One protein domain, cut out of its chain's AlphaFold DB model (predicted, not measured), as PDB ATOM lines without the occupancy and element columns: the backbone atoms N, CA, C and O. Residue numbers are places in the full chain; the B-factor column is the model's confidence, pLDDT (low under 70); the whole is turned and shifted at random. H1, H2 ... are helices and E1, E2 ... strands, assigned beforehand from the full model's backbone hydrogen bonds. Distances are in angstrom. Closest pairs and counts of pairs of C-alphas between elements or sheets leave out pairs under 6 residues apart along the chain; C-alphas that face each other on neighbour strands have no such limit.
ATOM      1  N   VAL A   5      30.222  27.462  39.607       98.62
ATOM      2  CA  VAL A   5      28.937  27.312  40.299       98.62
ATOM      3  C   VAL A   5      28.502  28.663  40.855       98.62
ATOM      4  O   VAL A   5      29.191  29.247  41.685       98.62
ATOM      5  N   ASN A   6      27.330  29.132  40.447       98.44
ATOM      6  CA  ASN A   6      26.752  30.381  40.929       98.44
ATOM      7  C   ASN A   6      25.815  30.145  42.116       98.44
ATOM      8  O   ASN A   6      25.884  30.871  43.101       98.44
ATOM      9  N   GLU A   7      24.953  29.129  42.029       98.56
ATOM     10  CA  GLU A   7      23.934  28.838  43.045       98.56
ATOM     11  C   GLU A   7      23.785  27.324  43.224       98.56
ATOM     12  O   GLU A   7      23.925  26.548  42.269       98.56
ATOM     13  N   ILE A   8      23.472  26.908  44.453       98.62
ATOM     14  CA  ILE A   8      23.175  25.518  44.805       98.62
ATOM     15  C   ILE A   8      21.807  25.474  45.475       98.62
ATOM     16  O   ILE A   8      21.577  26.157  46.472       98.62
ATOM     17  N   HIS A   9      20.921  24.617  44.976       97.81
ATOM     18  CA  HIS A   9      19.579  24.436  45.507       97.81
ATOM     19  C   HIS A   9      19.259  22.979  45.825       97.81
ATOM     20  O   HIS A   9      19.570  22.055  45.067       97.81
ATOM     21  N   ILE A  10      18.503  22.796  46.904       97.12
ATOM     22  CA  ILE A  10      17.793  21.551  47.203       97.12
ATOM     23  C   ILE A  10      16.285  21.801  47.275       97.12
ATOM     24  O   ILE A  10      15.813  22.890  47.613       97.12
ATOM     25  N   PHE A  11      15.505  20.769  46.990       95.31
ATOM     26  CA  PHE A  11      14.046  20.766  46.964       95.31
ATOM     27  C   PHE A  11      13.498  19.580  47.777       95.31
ATOM     28  O   PHE A  11      12.908  18.656  47.202       95.31
ATOM     29  N   PRO A  12      13.623  19.615  49.120       94.81
ATOM     30  CA  PRO A  12      13.366  18.455  49.982       94.81
ATOM     31  C   PRO A  12      11.911  17.973  49.946       94.81
ATOM     32  O   PRO A  12      11.617  16.802  50.173       94.81
ATOM     33  N   VAL A  13      10.978  18.886  49.655       93.81
ATOM     34  CA  VAL A  13       9.537  18.620  49.633       93.81
ATOM     35  C   VAL A  13       8.971  18.979  48.263       93.81
ATOM     36  O   VAL A  13       9.253  20.038  47.697       93.81
ATOM     37  N   GLN A  14       8.156  18.085  47.704       90.12
ATOM     38  CA  GLN A  14       7.495  18.314  46.422       90.12
ATOM     39  C   GLN A  14       6.550  19.520  46.504       90.12
ATOM     40  O   GLN A  14       5.734  19.615  47.413       90.12
ATOM     41  N   GLY A  15       6.661  20.441  45.544       88.50
ATOM     42  CA  GLY A  15       5.811  21.636  45.462       88.50
ATOM     43  C   GLY A  15       6.188  22.769  46.423       88.50
ATOM     44  O   GLY A  15       5.808  23.907  46.172       88.50
ATOM     45  N   ALA A  16       6.983  22.506  47.463       91.50
ATOM     46  CA  ALA A  16       7.491  23.547  48.355       91.50
ATOM     47  C   ALA A  16       8.608  24.371  47.683       91.50
ATOM     48  O   ALA A  16       9.250  23.872  46.747       91.50
ATOM     49  N   PRO A  17       8.882  25.605  48.140       91.88
ATOM     50  CA  PRO A  17      10.054  26.367  47.711       91.88
ATOM     51  C   PRO A  17      11.367  25.593  47.899       91.88
ATOM     52  O   PRO A  17      11.477  24.728  48.771       91.88
ATOM     53  N   GLY A  18      12.354  25.890  47.051       93.88
ATOM     54  CA  GLY A  18      13.714  25.383  47.223       93.88
ATOM     55  C   GLY A  18      14.434  26.053  48.388       93.88
ATOM     56  O   GLY A  18      13.997  27.087  48.894       93.88
ATOM     57  N   ARG A  19      15.545  25.455  48.804       97.06
ATOM     58  CA  ARG A  19      16.502  26.056  49.733       97.06
ATOM     59  C   ARG A  19      17.810  26.270  48.999       97.06
ATOM     60  O   ARG A  19      18.340  25.316  48.439       97.06
ATOM     61  N   GLU A  20      18.307  27.495  49.043       97.88
ATOM     62  CA  GLU A  20      19.646  27.836  48.581       97.88
ATOM     63  C   GLU A  20      20.679  27.471  49.648       97.88
ATOM     64  O   GLU A  20      20.425  27.619  50.850       97.88
ATOM     65  N   LEU A  21      21.823  26.956  49.209       98.38
ATOM     66  CA  LEU A  21      22.919  26.522  50.063       98.38
ATOM     67  C   LEU A  21      24.244  27.118  49.561       98.38
ATOM     68  O   LEU A  21      24.468  27.179  48.356       98.38
ATOM     69  N   PRO A  22      25.180  27.471  50.457       98.12
ATOM     70  CA  PRO A  22      26.534  27.852  50.046       98.12
ATOM     71  C   PRO A  22      27.383  26.640  49.622       98.12
ATOM     72  O   PRO A  22      28.378  26.786  48.913       98.12
ATOM     73  N   ALA A  23      27.016  25.443  50.090       98.38
ATOM     74  CA  ALA A  23      27.689  24.180  49.816       98.38
ATOM     75  C   ALA A  23      26.734  23.000  50.052       98.38
ATOM     76  O   ALA A  23      25.829  23.102  50.882       98.38
ATOM     77  N   SER A  24      26.970  21.874  49.378       98.38
ATOM     78  CA  SER A  24      26.241  20.619  49.607       98.38
ATOM     79  C   SER A  24      27.139  19.411  49.357       98.38
ATOM     80  O   SER A  24      27.963  19.423  48.438       98.38
ATOM     81  N   LEU A  25      26.957  18.345  50.139       98.25
ATOM     82  CA  LEU A  25      27.440  17.024  49.751       98.25
ATOM     83  C   LEU A  25      26.592  16.517  48.574       98.25
ATOM     84  O   LEU A  25      25.370  16.669  48.574       98.25
ATOM     85  N   VAL A  26      27.255  15.963  47.564       98.25
ATOM     86  CA  VAL A  26      26.658  15.230  46.448       98.25
ATOM     87  C   VAL A  26      27.000  13.760  46.650       98.25
ATOM     88  O   VAL A  26      28.172  13.384  46.608       98.25
ATOM     89  N   GLU A  27      25.976  12.957  46.904       97.12
ATOM     90  CA  GLU A  27      26.022  11.503  47.047       97.12
ATOM     91  C   GLU A  27      25.685  10.828  45.708       97.12
ATOM     92  O   GLU A  27      25.321  11.500  44.744       97.12
ATOM     93  N   ASP A  28      25.765   9.498  45.633       95.69
ATOM     94  CA  ASP A  28      25.542   8.740  44.388       95.69
ATOM     95  C   ASP A  28      24.177   9.012  43.723       95.69
ATOM     96  O   ASP A  28      24.033   8.876  42.506       95.69
ATOM     97  N   ASP A  29      23.163   9.403  44.499       94.12
ATOM     98  CA  ASP A  29      21.802   9.625  44.010       94.12
ATOM     99  C   ASP A  29      21.270  11.059  44.155       94.12
ATOM    100  O   ASP A  29      20.090  11.302  43.877       94.12
ATOM    101  N   GLY A  30      22.140  12.018  44.484       96.44
ATOM    102  CA  GLY A  30      21.819  13.444  44.449       96.44
ATOM    103  C   GLY A  30      22.454  14.257  45.570       96.44
ATOM    104  O   GLY A  30      23.405  13.834  46.219       96.44
ATOM    105  N   LEU A  31      21.945  15.471  45.772       97.88
ATOM    106  CA  LEU A  31      22.415  16.358  46.836       97.88
ATOM    107  C   LEU A  31      21.842  15.925  48.189       97.88
ATOM    108  O   LEU A  31      20.651  15.623  48.299       97.88
ATOM    109  N   GLU A  32      22.672  15.973  49.228       97.38
ATOM    110  CA  GLU A  32      22.271  15.717  50.609       97.38
ATOM    111  C   GLU A  32      21.059  16.581  50.996       97.38
ATOM    112  O   GLU A  32      21.043  17.806  50.853       97.38
ATOM    113  N   GLY A  33      20.010  15.923  51.489       95.44
ATOM    114  CA  GLY A  33      18.767  16.584  51.887       95.44
ATOM    115  C   GLY A  33      17.856  17.008  50.728       95.44
ATOM    116  O   GLY A  33      16.750  17.486  50.997       95.44
ATOM    117  N   ASP A  34      18.252  16.820  49.465       96.56
ATOM    118  CA  ASP A  34      17.331  16.949  48.337       96.56
ATOM    119  C   ASP A  34      16.405  15.730  48.242       96.56
ATOM    120  O   ASP A  34      16.722  14.603  48.634       96.56
ATOM    121  N   ARG A  35      15.214  15.947  47.690       93.38
ATOM    122  CA  ARG A  35      14.301  14.850  47.403       93.38
ATOM    123  C   ARG A  35      14.804  14.085  46.186       93.38
ATOM    124  O   ARG A  35      14.867  14.644  45.092       93.38
ATOM    125  N   ARG A  36      14.992  12.774  46.336       84.44
ATOM    126  CA  ARG A  36      15.352  11.879  45.226       84.44
ATOM    127  C   ARG A  36      14.336  11.970  44.080       84.44
ATOM    128  O   ARG A  36      13.117  11.862  44.273       84.44
ATOM    129  N   LYS A  37      14.848  12.196  42.870       75.25
ATOM    130  CA  LYS A  37      14.096  12.257  41.606       75.25
ATOM    131  C   LYS A  37      14.661  11.219  40.633       75.25
ATOM    132  O   LYS A  37      15.550  10.450  40.963       75.25
ATOM    133  N   LYS A  38      14.123  11.192  39.410       78.12
ATOM    134  CA  LYS A  38      14.599  10.301  38.342       78.12
ATOM    135  C   LYS A  38      16.062  10.566  37.944       78.12
ATOM    136  O   LYS A  38      16.726   9.646  37.489       78.12
ATOM    137  N   ALA A  39      16.522  11.809  38.071       85.69
ATOM    138  CA  ALA A  39      17.912  12.202  37.870       85.69
ATOM    139  C   ALA A  39      18.494  12.681  39.204       85.69
ATOM    140  O   ALA A  39      17.763  13.304  39.979       85.69
ATOM    141  N   ALA A  40      19.777  12.393  39.434       93.94
ATOM    142  CA  ALA A  40      20.480  12.738  40.667       93.94
ATOM    143  C   ALA A  40      20.727  14.248  40.776       93.94
ATOM    144  O   ALA A  40      20.493  14.842  41.824       93.94
ATOM    145  N   VAL A  41      21.155  14.880  39.676       96.44
ATOM    146  CA  VAL A  41      21.461  16.315  39.637       96.44
ATOM    147  C   VAL A  41      20.884  16.942  38.369       96.44
ATOM    148  O   VAL A  41      21.013  16.394  37.272       96.44
ATOM    149  N   GLN A  42      20.257  18.111  38.503       96.19
ATOM    150  CA  GLN A  42      19.965  18.999  37.376       96.19
ATOM    151  C   GLN A  42      20.919  20.197  37.388       96.19
ATOM    152  O   GLN A  42      21.014  20.894  38.401       96.19
ATOM    153  N   VAL A  43      21.563  20.456  36.249       97.50
ATOM    154  CA  VAL A  43      22.480  21.586  36.041       97.50
ATOM    155  C   VAL A  43      21.890  22.520  34.991       97.50
ATOM    156  O   VAL A  43      21.472  22.061  33.928       97.50
ATOM    157  N   VAL A  44      21.847  23.818  35.275       97.69
ATOM    158  CA  VAL A  44      21.309  24.843  34.370       97.69
ATOM    159  C   VAL A  44      22.290  26.000  34.228       97.69
ATOM    160  O   VAL A  44      22.989  26.349  35.178       97.69
ATOM    161  N   ALA A  45      22.336  26.601  33.045       97.81
ATOM    162  CA  ALA A  45      23.110  27.811  32.838       97.81
ATOM    163  C   ALA A  45      22.415  29.020  33.479       97.81
ATOM    164  O   ALA A  45      21.187  29.130  33.436       97.81
ATOM    165  N   ALA A  46      23.191  29.949  34.032       97.44
ATOM    166  CA  ALA A  46      22.677  31.134  34.720       97.44
ATOM    167  C   ALA A  46      21.742  31.983  33.842       97.44
ATOM    168  O   ALA A  46      20.711  32.451  34.320       97.44
ATOM    169  N   GLN A  47      22.046  32.128  32.550       95.69
ATOM    170  CA  GLN A  47      21.207  32.878  31.606       95.69
ATOM    171  C   GLN A  47      19.834  32.243  31.338       95.69
ATOM    172  O   GLN A  47      18.937  32.936  30.863       95.69
ATOM    173  N   ASP A  48      19.656  30.957  31.656       95.88
ATOM    174  CA  ASP A  48      18.393  30.241  31.453       95.88
ATOM    175  C   ASP A  48      17.563  30.122  32.741       95.88
ATOM    176  O   ASP A  48      16.519  29.456  32.761       95.88
ATOM    177  N   VAL A  49      18.008  30.728  33.845       95.00
ATOM    178  CA  VAL A  49      17.245  30.726  35.094       95.00
ATOM    179  C   VAL A  49      15.970  31.551  34.920       95.00
ATOM    180  O   VAL A  49      15.974  32.687  34.452       95.00
ATOM    181  N   ARG A  50      14.846  30.961  35.327       92.06
ATOM    182  CA  ARG A  50      13.515  31.567  35.347       92.06
ATOM    183  C   ARG A  50      12.957  31.469  36.761       92.06
ATOM    184  O   ARG A  50      13.418  30.660  37.560       92.06
ATOM    185  N   ALA A  51      11.899  32.228  37.042       87.44
ATOM    186  CA  ALA A  51      11.241  32.222  38.351       87.44
ATOM    187  C   ALA A  51      10.736  30.827  38.789       87.44
ATOM    188  O   ALA A  51      10.589  30.569  39.980       87.44
ATOM    189  N   ASP A  52      10.466  29.932  37.835       87.81
ATOM    190  CA  ASP A  52       9.995  28.566  38.071       87.81
ATOM    191  C   ASP A  52      11.101  27.500  37.975       87.81
ATOM    192  O   ASP A  52      10.812  26.305  38.092       87.81
ATOM    193  N   THR A  53      12.360  27.896  37.760       90.75
ATOM    194  CA  THR A  53      13.475  26.958  37.598       90.75
ATOM    195  C   THR A  53      13.747  26.222  38.908       90.75
ATOM    196  O   THR A  53      13.943  26.817  39.962       90.75
ATOM    197  N   ARG A  54      13.780  24.886  38.835       92.00
ATOM    198  CA  ARG A  54      14.043  24.000  39.981       92.00
ATOM    199  C   ARG A  54      15.240  23.083  39.741       92.00
ATOM    200  O   ARG A  54      15.107  21.860  39.832       92.00
ATOM    201  N   ALA A  55      16.377  23.686  39.407       94.81
ATOM    202  CA  ALA A  55      17.647  23.003  39.180       94.81
ATOM    203  C   ALA A  55      18.515  22.995  40.445       94.81
ATOM    204  O   ALA A  55      18.426  23.918  41.251       94.81
ATOM    205  N   ASN A  56      19.348  21.964  40.604       97.06
ATOM    206  CA  ASN A  56      20.238  21.838  41.756       97.06
ATOM    207  C   ASN A  56      21.441  22.763  41.653       97.06
ATOM    208  O   ASN A  56      21.821  23.358  42.650       97.06
ATOM    209  N   LEU A  57      22.034  22.868  40.464       98.12
ATOM    210  CA  LEU A  57      23.213  23.689  40.225       98.12
ATOM    211  C   LEU A  57      22.902  24.720  39.147       98.12
ATOM    212  O   LEU A  57      22.477  24.356  38.046       98.12
ATOM    213  N   VAL A  58      23.141  25.989  39.459       98.31
ATOM    214  CA  VAL A  58      23.196  27.074  38.475       98.31
ATOM    215  C   VAL A  58      24.663  27.365  38.209       98.31
ATOM    216  O   VAL A  58      25.417  27.605  39.149       98.31
ATOM    217  N   VAL A  59      25.082  27.332  36.947       98.44
ATOM    218  CA  VAL A  59      26.489  27.510  36.557       98.44
ATOM    219  C   VAL A  59      26.647  28.626  35.532       98.44
ATOM    220  O   VAL A  59      25.715  28.933  34.791       98.44
ATOM    221  N   SER A  60      27.837  29.218  35.450       98.00
ATOM    222  CA  SER A  60      28.163  30.222  34.428       98.00
ATOM    223  C   SER A  60      28.590  29.631  33.075       98.00
ATOM    224  O   SER A  60      28.865  30.387  32.145       98.00
ATOM    225  N   LEU A  61      28.616  28.297  32.944       96.94
ATOM    226  CA  LEU A  61      28.829  27.613  31.665       96.94
ATOM    227  C   LEU A  61      27.655  27.885  30.708       96.94
ATOM    228  O   LEU A  61      26.496  27.877  31.132       96.94
ATOM    229  N   GLY A  62      27.943  28.103  29.423       96.38
ATOM    230  CA  GLY A  62      26.932  28.412  28.414       96.38
ATOM    231  C   GLY A  62      25.902  27.292  28.219       96.38
ATOM    232  O   GLY A  62      26.195  26.111  28.392       96.38
ATOM    233  N   SER A  63      24.686  27.649  27.801       95.44
ATOM    234  CA  SER A  63      23.595  26.690  27.553       95.44
ATOM    235  C   SER A  63      23.953  25.717  26.435       95.44
ATOM    236  O   SER A  63      23.740  24.512  26.566       95.44
ATOM    237  N   ASP A  64      24.555  26.237  25.363       94.69
ATOM    238  CA  ASP A  64      25.028  25.444  24.229       94.69
ATOM    239  C   ASP A  64      26.165  24.499  24.638       94.69
ATOM    240  O   ASP A  64      26.225  23.359  24.182       94.69
ATOM    241  N   GLU A  65      27.035  24.933  25.554       95.31
ATOM    242  CA  GLU A  65      28.121  24.111  26.092       95.31
ATOM    243  C   GLU A  65      27.587  22.997  27.003       95.31
ATOM    244  O   GLU A  65      28.003  21.845  26.865       95.31
ATOM    245  N   LEU A  66      26.611  23.296  27.872       96.06
ATOM    246  CA  LEU A  66      25.905  22.276  28.652       96.06
ATOM    247  C   LEU A  66      25.206  21.267  27.733       96.06
ATOM    248  O   LEU A  66      25.333  20.062  27.944       96.06
ATOM    249  N   ALA A  67      24.527  21.717  26.679       95.62
ATOM    250  CA  ALA A  67      23.903  20.816  25.711       95.62
ATOM    251  C   ALA A  67      24.944  19.945  24.979       95.62
ATOM    252  O   ALA A  67      24.756  18.734  24.842       95.62
ATOM    253  N   ALA A  68      26.077  20.523  24.573       95.75
ATOM    254  CA  ALA A  68      27.185  19.814  23.925       95.75
ATOM    255  C   ALA A  68      27.982  18.891  24.872       95.75
ATOM    256  O   ALA A  68      28.842  18.123  24.417       95.75
ATOM    257  N   SER A  69      27.725  18.974  26.181       96.75
ATOM    258  CA  SER A  69      28.308  18.093  27.196       96.75
ATOM    259  C   SER A  69      27.534  16.788  27.386       96.75
ATOM    260  O   SER A  69      28.034  15.894  28.056       96.75
ATOM    261  N   ILE A  70      26.352  16.627  26.775       96.81
ATOM    262  CA  ILE A  70      25.592  15.371  26.841       96.81
ATOM    263  C   ILE A  70      26.455  14.203  26.343       96.81
ATOM    264  O   ILE A  70      27.015  14.245  25.247       96.81
ATOM    265  N   GLY A  71      26.548  13.152  27.160       97.00
ATOM    266  CA  GLY A  71      27.417  11.996  26.935       97.00
ATOM    267  C   GLY A  71      28.864  12.179  27.411       97.00
ATOM    268  O   GLY A  71      29.670  11.277  27.203       97.00
ATOM    269  N   LYS A  72      29.197  13.313  28.038       97.81
ATOM    270  CA  LYS A  72      30.518  13.624  28.608       97.81
ATOM    271  C   LYS A  72      30.432  13.811  30.122       97.81
ATOM    272  O   LYS A  72      29.346  13.789  30.709       97.81
ATOM    273  N   VAL A  73      31.589  14.028  30.742       97.94
ATOM    274  CA  VAL A  73      31.700  14.319  32.171       97.94
ATOM    275  C   VAL A  73      31.734  15.825  32.389       97.94
ATOM    276  O   VAL A  73      32.496  16.540  31.745       97.94
ATOM    277  N   LEU A  74      30.944  16.308  33.338       97.88
ATOM    278  CA  LEU A  74      31.066  17.647  33.893       97.88
ATOM    279  C   LEU A  74      31.768  17.546  35.250       97.88
ATOM    280  O   LEU A  74      31.259  16.910  36.176       97.88
ATOM    281  N   ARG A  75      32.937  18.165  35.372       98.31
ATOM    282  CA  ARG A  75      33.654  18.306  36.638       98.31
ATOM    283  C   ARG A  75      33.224  19.608  37.300       98.31
ATOM    284  O   ARG A  75      33.301  20.663  36.680       98.31
ATOM    285  N   VAL A  76      32.762  19.512  38.540       98.12
ATOM    286  CA  VAL A  76      32.255  20.627  39.344       98.12
ATOM    287  C   VAL A  76      32.975  20.596  40.687       98.12
ATOM    288  O   VAL A  76      32.647  19.790  41.562       98.12
ATOM    289  N   GLY A  77      34.018  21.412  40.829       96.31
ATOM    290  CA  GLY A  77      34.934  21.323  41.966       96.31
ATOM    291  C   GLY A  77      35.534  19.916  42.093       96.31
ATOM    292  O   GLY A  77      36.290  19.467  41.227       96.31
ATOM    293  N   ALA A  78      35.188  19.213  43.176       94.06
ATOM    294  CA  ALA A  78      35.623  17.835  43.443       94.06
ATOM    295  C   ALA A  78      34.650  16.747  42.938       94.06
ATOM    296  O   ALA A  78      34.966  15.561  43.043       94.06
ATOM    297  N   VAL A  79      33.478  17.137  42.429       98.38
ATOM    298  CA  VAL A  79      32.414  16.235  41.964       98.38
ATOM    299  C   VAL A  79      32.560  15.993  40.463       98.38
ATOM    300  O   VAL A  79      32.835  16.920  39.701       98.38
ATOM    301  N   GLU A  80      32.337  14.757  40.021       98.38
ATOM    302  CA  GLU A  80      32.213  14.424  38.595       98.38
ATOM    303  C   GLU A  80      30.799  13.929  38.302       98.38
ATOM    304  O   GLU A  80      30.269  13.063  39.006       98.38
ATOM    305  N   LEU A  81      30.200  14.477  37.248       98.19
ATOM    306  CA  LEU A  81      28.830  14.209  36.838       98.19
ATOM    307  C   LEU A  81      28.810  13.692  35.396       98.19
ATOM    308  O   LEU A  81      29.275  14.381  34.493       98.19
ATOM    309  N   ASP A  82      28.234  12.517  35.158       97.81
ATOM    310  CA  ASP A  82      27.964  12.036  33.801       97.81
ATOM    311  C   ASP A  82      26.707  12.732  33.271       97.81
ATOM    312  O   ASP A  82      25.608  12.538  33.798       97.81
ATOM    313  N   VAL A  83      26.840  13.551  32.227       97.19
ATOM    314  CA  VAL A  83      25.708  14.293  31.658       97.19
ATOM    315  C   VAL A  83      24.878  13.354  30.786       97.19
ATOM    316  O   VAL A  83      25.279  12.947  29.698       97.19
ATOM    317  N   THR A  84      23.687  13.007  31.266       95.44
ATOM    318  CA  THR A  84      22.873  11.913  30.705       95.44
ATOM    319  C   THR A  84      21.849  12.361  29.667       95.44
ATOM    320  O   THR A  84      21.341  11.536  28.908       95.44
ATOM    321  N   GLY A  85      21.524  13.654  29.611       93.81
ATOM    322  CA  GLY A  85      20.594  14.184  28.619       93.81
ATOM    323  C   GLY A  85      19.960  15.507  29.020       93.81
ATOM    324  O   GLY A  85      20.310  16.112  30.031       93.81
ATOM    325  N   THR A  86      18.997  15.953  28.221       90.44
ATOM    326  CA  THR A  86      18.277  17.208  28.453       90.44
ATOM    327  C   THR A  86      17.320  17.115  29.640       90.44
ATOM    328  O   THR A  86      16.675  16.083  29.878       90.44
ATOM    329  N   ALA A  87      17.183  18.220  30.377       80.19
ATOM    330  CA  ALA A  87      16.133  18.342  31.372       80.19
ATOM    331  C   ALA A  87      14.757  18.394  30.677       80.19
ATOM    332  O   ALA A  87      14.529  19.138  29.726       80.19
ATOM    333  N   ARG A  88      13.807  17.558  31.114       72.56
ATOM    334  CA  ARG A  88      12.458  17.536  30.519       72.56
ATOM    335  C   ARG A  88      11.690  18.788  30.937       72.56
ATOM    336  O   ARG A  88      11.547  19.027  32.131       72.56
ATOM    337  N   ASN A  89      11.143  19.520  29.965       72.38
ATOM    338  CA  ASN A  89      10.288  20.706  30.154       72.38
ATOM    339  C   ASN A  89      10.948  21.888  30.899       72.38
ATOM    340  O   ASN A  89      10.259  22.835  31.274       72.38
ATOM    341  N   CYS A  90      12.262  21.845  31.127       76.44
ATOM    342  CA  CYS A  90      13.038  22.874  31.816       76.44
ATOM    343  C   CYS A  90      14.400  23.019  31.125       76.44
ATOM    344  O   CYS A  90      14.881  22.041  30.554       76.44
ATOM    345  N   PRO A  91      15.025  24.205  31.170       87.94
ATOM    346  CA  PRO A  91      16.371  24.384  30.646       87.94
ATOM    347  C   PRO A  91      17.409  23.570  31.432       87.94
ATOM    348  O   PRO A  91      17.184  23.163  32.580       87.94
ATOM    349  N   GLY A  92      18.559  23.355  30.793       94.31
ATOM    350  CA  GLY A  92      19.686  22.623  31.358       94.31
ATOM    351  C   GLY A  92      19.697  21.125  31.046       94.31
ATOM    352  O   GLY A  92      18.998  20.621  30.159       94.31
ATOM    353  N   VAL A  93      20.524  20.406  31.796       96.31
ATOM    354  CA  VAL A  93      20.811  18.982  31.610       96.31
ATOM    355  C   VAL A  93      20.605  18.203  32.903       96.31
ATOM    356  O   VAL A  93      20.729  18.736  34.008       96.31
ATOM    357  N   TYR A  94      20.291  16.921  32.757       96.44
ATOM    358  CA  TYR A  94      20.334  15.959  33.848       96.44
ATOM    359  C   TYR A  94      21.671  15.237  33.860       96.44
ATOM    360  O   TYR A  94      22.177  14.828  32.813       96.44
ATOM    361  N   ALA A  95      22.192  15.003  35.056       96.50
ATOM    362  CA  ALA A  95      23.411  14.249  35.248       96.50
ATOM    363  C   ALA A  95      23.260  13.181  36.335       96.50
ATOM    364  O   ALA A  95      22.500  13.339  37.299       96.50
ATOM    365  N   ALA A  96      23.972  12.077  36.137       96.81
ATOM    366  CA  ALA A  96      24.215  11.065  37.152       96.81
ATOM    367  C   ALA A  96      25.530  11.387  37.866       96.81
ATOM    368  O   ALA A  96      26.422  12.005  37.285       96.81
ATOM    369  N   VAL A  97      25.651  10.986  39.127       97.44
ATOM    370  CA  VAL A  97      26.880  11.212  39.887       97.44
ATOM    371  C   VAL A  97      27.863  10.102  39.541       97.44
ATOM    372  O   VAL A  97      27.585   8.926  39.757       97.44
ATOM    373  N   ARG A  98      29.006  10.489  38.969       97.12
ATOM    374  CA  ARG A  98      30.117   9.583  38.659       97.12
ATOM    375  C   ARG A  98      31.084   9.487  39.831       97.12
ATOM    376  O   ARG A  98      31.574   8.406  40.149       97.12
ATOM    377  N   ARG A  99      31.372  10.633  40.455       98.19
ATOM    378  CA  ARG A  99      32.226  10.739  41.638       98.19
ATOM    379  C   ARG A  99      31.582  11.670  42.669       98.19
ATOM    380  O   ARG A  99      31.526  12.874  42.414       98.19
ATOM    381  N   PRO A 100      31.141  11.133  43.821       98.38
ATOM    382  CA  PRO A 100      30.637  11.921  44.942       98.38
ATOM    383  C   PRO A 100      31.664  12.907  45.497       98.38
ATOM    384  O   PRO A 100      32.878  12.699  45.405       98.38
ATOM    385  N   GLY A 101      31.169  13.958  46.145       98.38
ATOM    386  CA  GLY A 101      32.007  14.983  46.756       98.38
ATOM    387  C   GLY A 101      31.209  16.195  47.216       98.38
ATOM    388  O   GLY A 101      29.991  16.250  47.083       98.38
ATOM    389  N   THR A 102      31.896  17.183  47.779       98.50
ATOM    390  CA  THR A 102      31.265  18.452  48.160       98.50
ATOM    391  C   THR A 102      31.383  19.452  47.025       98.50
ATOM    392  O   THR A 102      32.498  19.717  46.572       98.50
ATOM    393  N   VAL A 103      30.255  20.048  46.648       98.31
ATOM    394  CA  VAL A 103      30.194  21.225  45.775       98.31
ATOM    395  C   VAL A 103      29.984  22.486  46.611       98.31
ATOM    396  O   VAL A 103      29.268  22.459  47.620       98.31
ATOM    397  N   ARG A 104      30.614  23.586  46.208       98.75
ATOM    398  CA  ARG A 104      30.492  24.922  46.803       98.75
ATOM    399  C   ARG A 104      30.177  25.952  45.729       98.75
ATOM    400  O   ARG A 104      30.599  25.815  44.583       98.75
TER     401      ARG A 104
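AT A GLANCE: This is residues 5 to 104 of the 113 residues of the protein "Uncharacterized protein YcbX" of Pedococcus badiiscoriae (UniProt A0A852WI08). One strongly twisted and curled sheet of seven strands makes most of the body, and a small sheet of two strands, E3 and E9, crosses over part of it, a sandwich of two sheets face to face with strands at 83 degrees. The one short helix, H1, packs on the large sheet at E4, away from E3 and E9. The printed part has 100 residues, mostly strand, with named elements in the order E1 E2 E3 E4 E5 H1 E6 E7 E8 E9. The large sheet runs E2 E1 E5 E4 E8 E7 E6 and is mixed; the small one is antiparallel. The whole is compact and rounded, with a radius of gyration of the C-alphas of 12.0 A and spans of 31 by 28 by 24 A.

HOW THE PARTS SIT: E1, residues 5 to 10, forms a hairpin with E2, residues 19 to 21, with N 19 and O 10 at 2.8 A. E2 runs on into E3, residues 23 to 27, at 100 degrees across a break of 1 residue. E4, residues 41 to 45, is parallel to E5, residues 57 to 59, with N 44 and O 57 at 2.9 A. E5 is antiparallel to E1, with N 6 and O 58 at 2.8 A. H1, residues 63 to 68, is on the sheet at a height of 7.9 A, only just over E4 alone, with 4 of its 6 C-alphas falling on E4 and 2 on E8, residues 93 to 99. It runs along the strands, at 8 degrees to E4 on the local plane; the closest C-alphas of the two are those of Ala 45 and Ser 63, 5.4 A apart. In H1 every O i to N i+4 pair is within hydrogen-bond range. E6, residues 73 to 76, E7, residues 79 to 86, and E8 form a meander, each strand the antiparallel neighbour of the one before, with N 74 and O 81 at 2.8 A and N 82 and O 96 at 2.8 A. E7 bends by 52 degrees at residue 82. E8 is antiparallel to E4, with N 43 and O 93 at 2.9 A. E9, residues 101 to 104, is antiparallel to E3, with N 26 and O 101 at 2.8 A. The closest C-alphas of E7 and E9 are those of Val 79 and Gly 101, 5.0 A apart.

IN THESE COORDINATES: E1 begins at C-alpha 5, (28.937, 27.312, 40.299), and is 14.3 A long. E3 measures 13.1 A, E4 13.5 A, E7 19.6 A and E8 17.3 A. E9 ends at C-alpha 104, (30.492, 24.922, 46.803).

THE WHOLE: The two C-alphas farthest apart, those of Ala 16 and Lys 72, are 31.9 A apart. The printed part has no cut. The links E3 to E4 and E4 to E5 are long. No printed residue is under 70 in pLDDT.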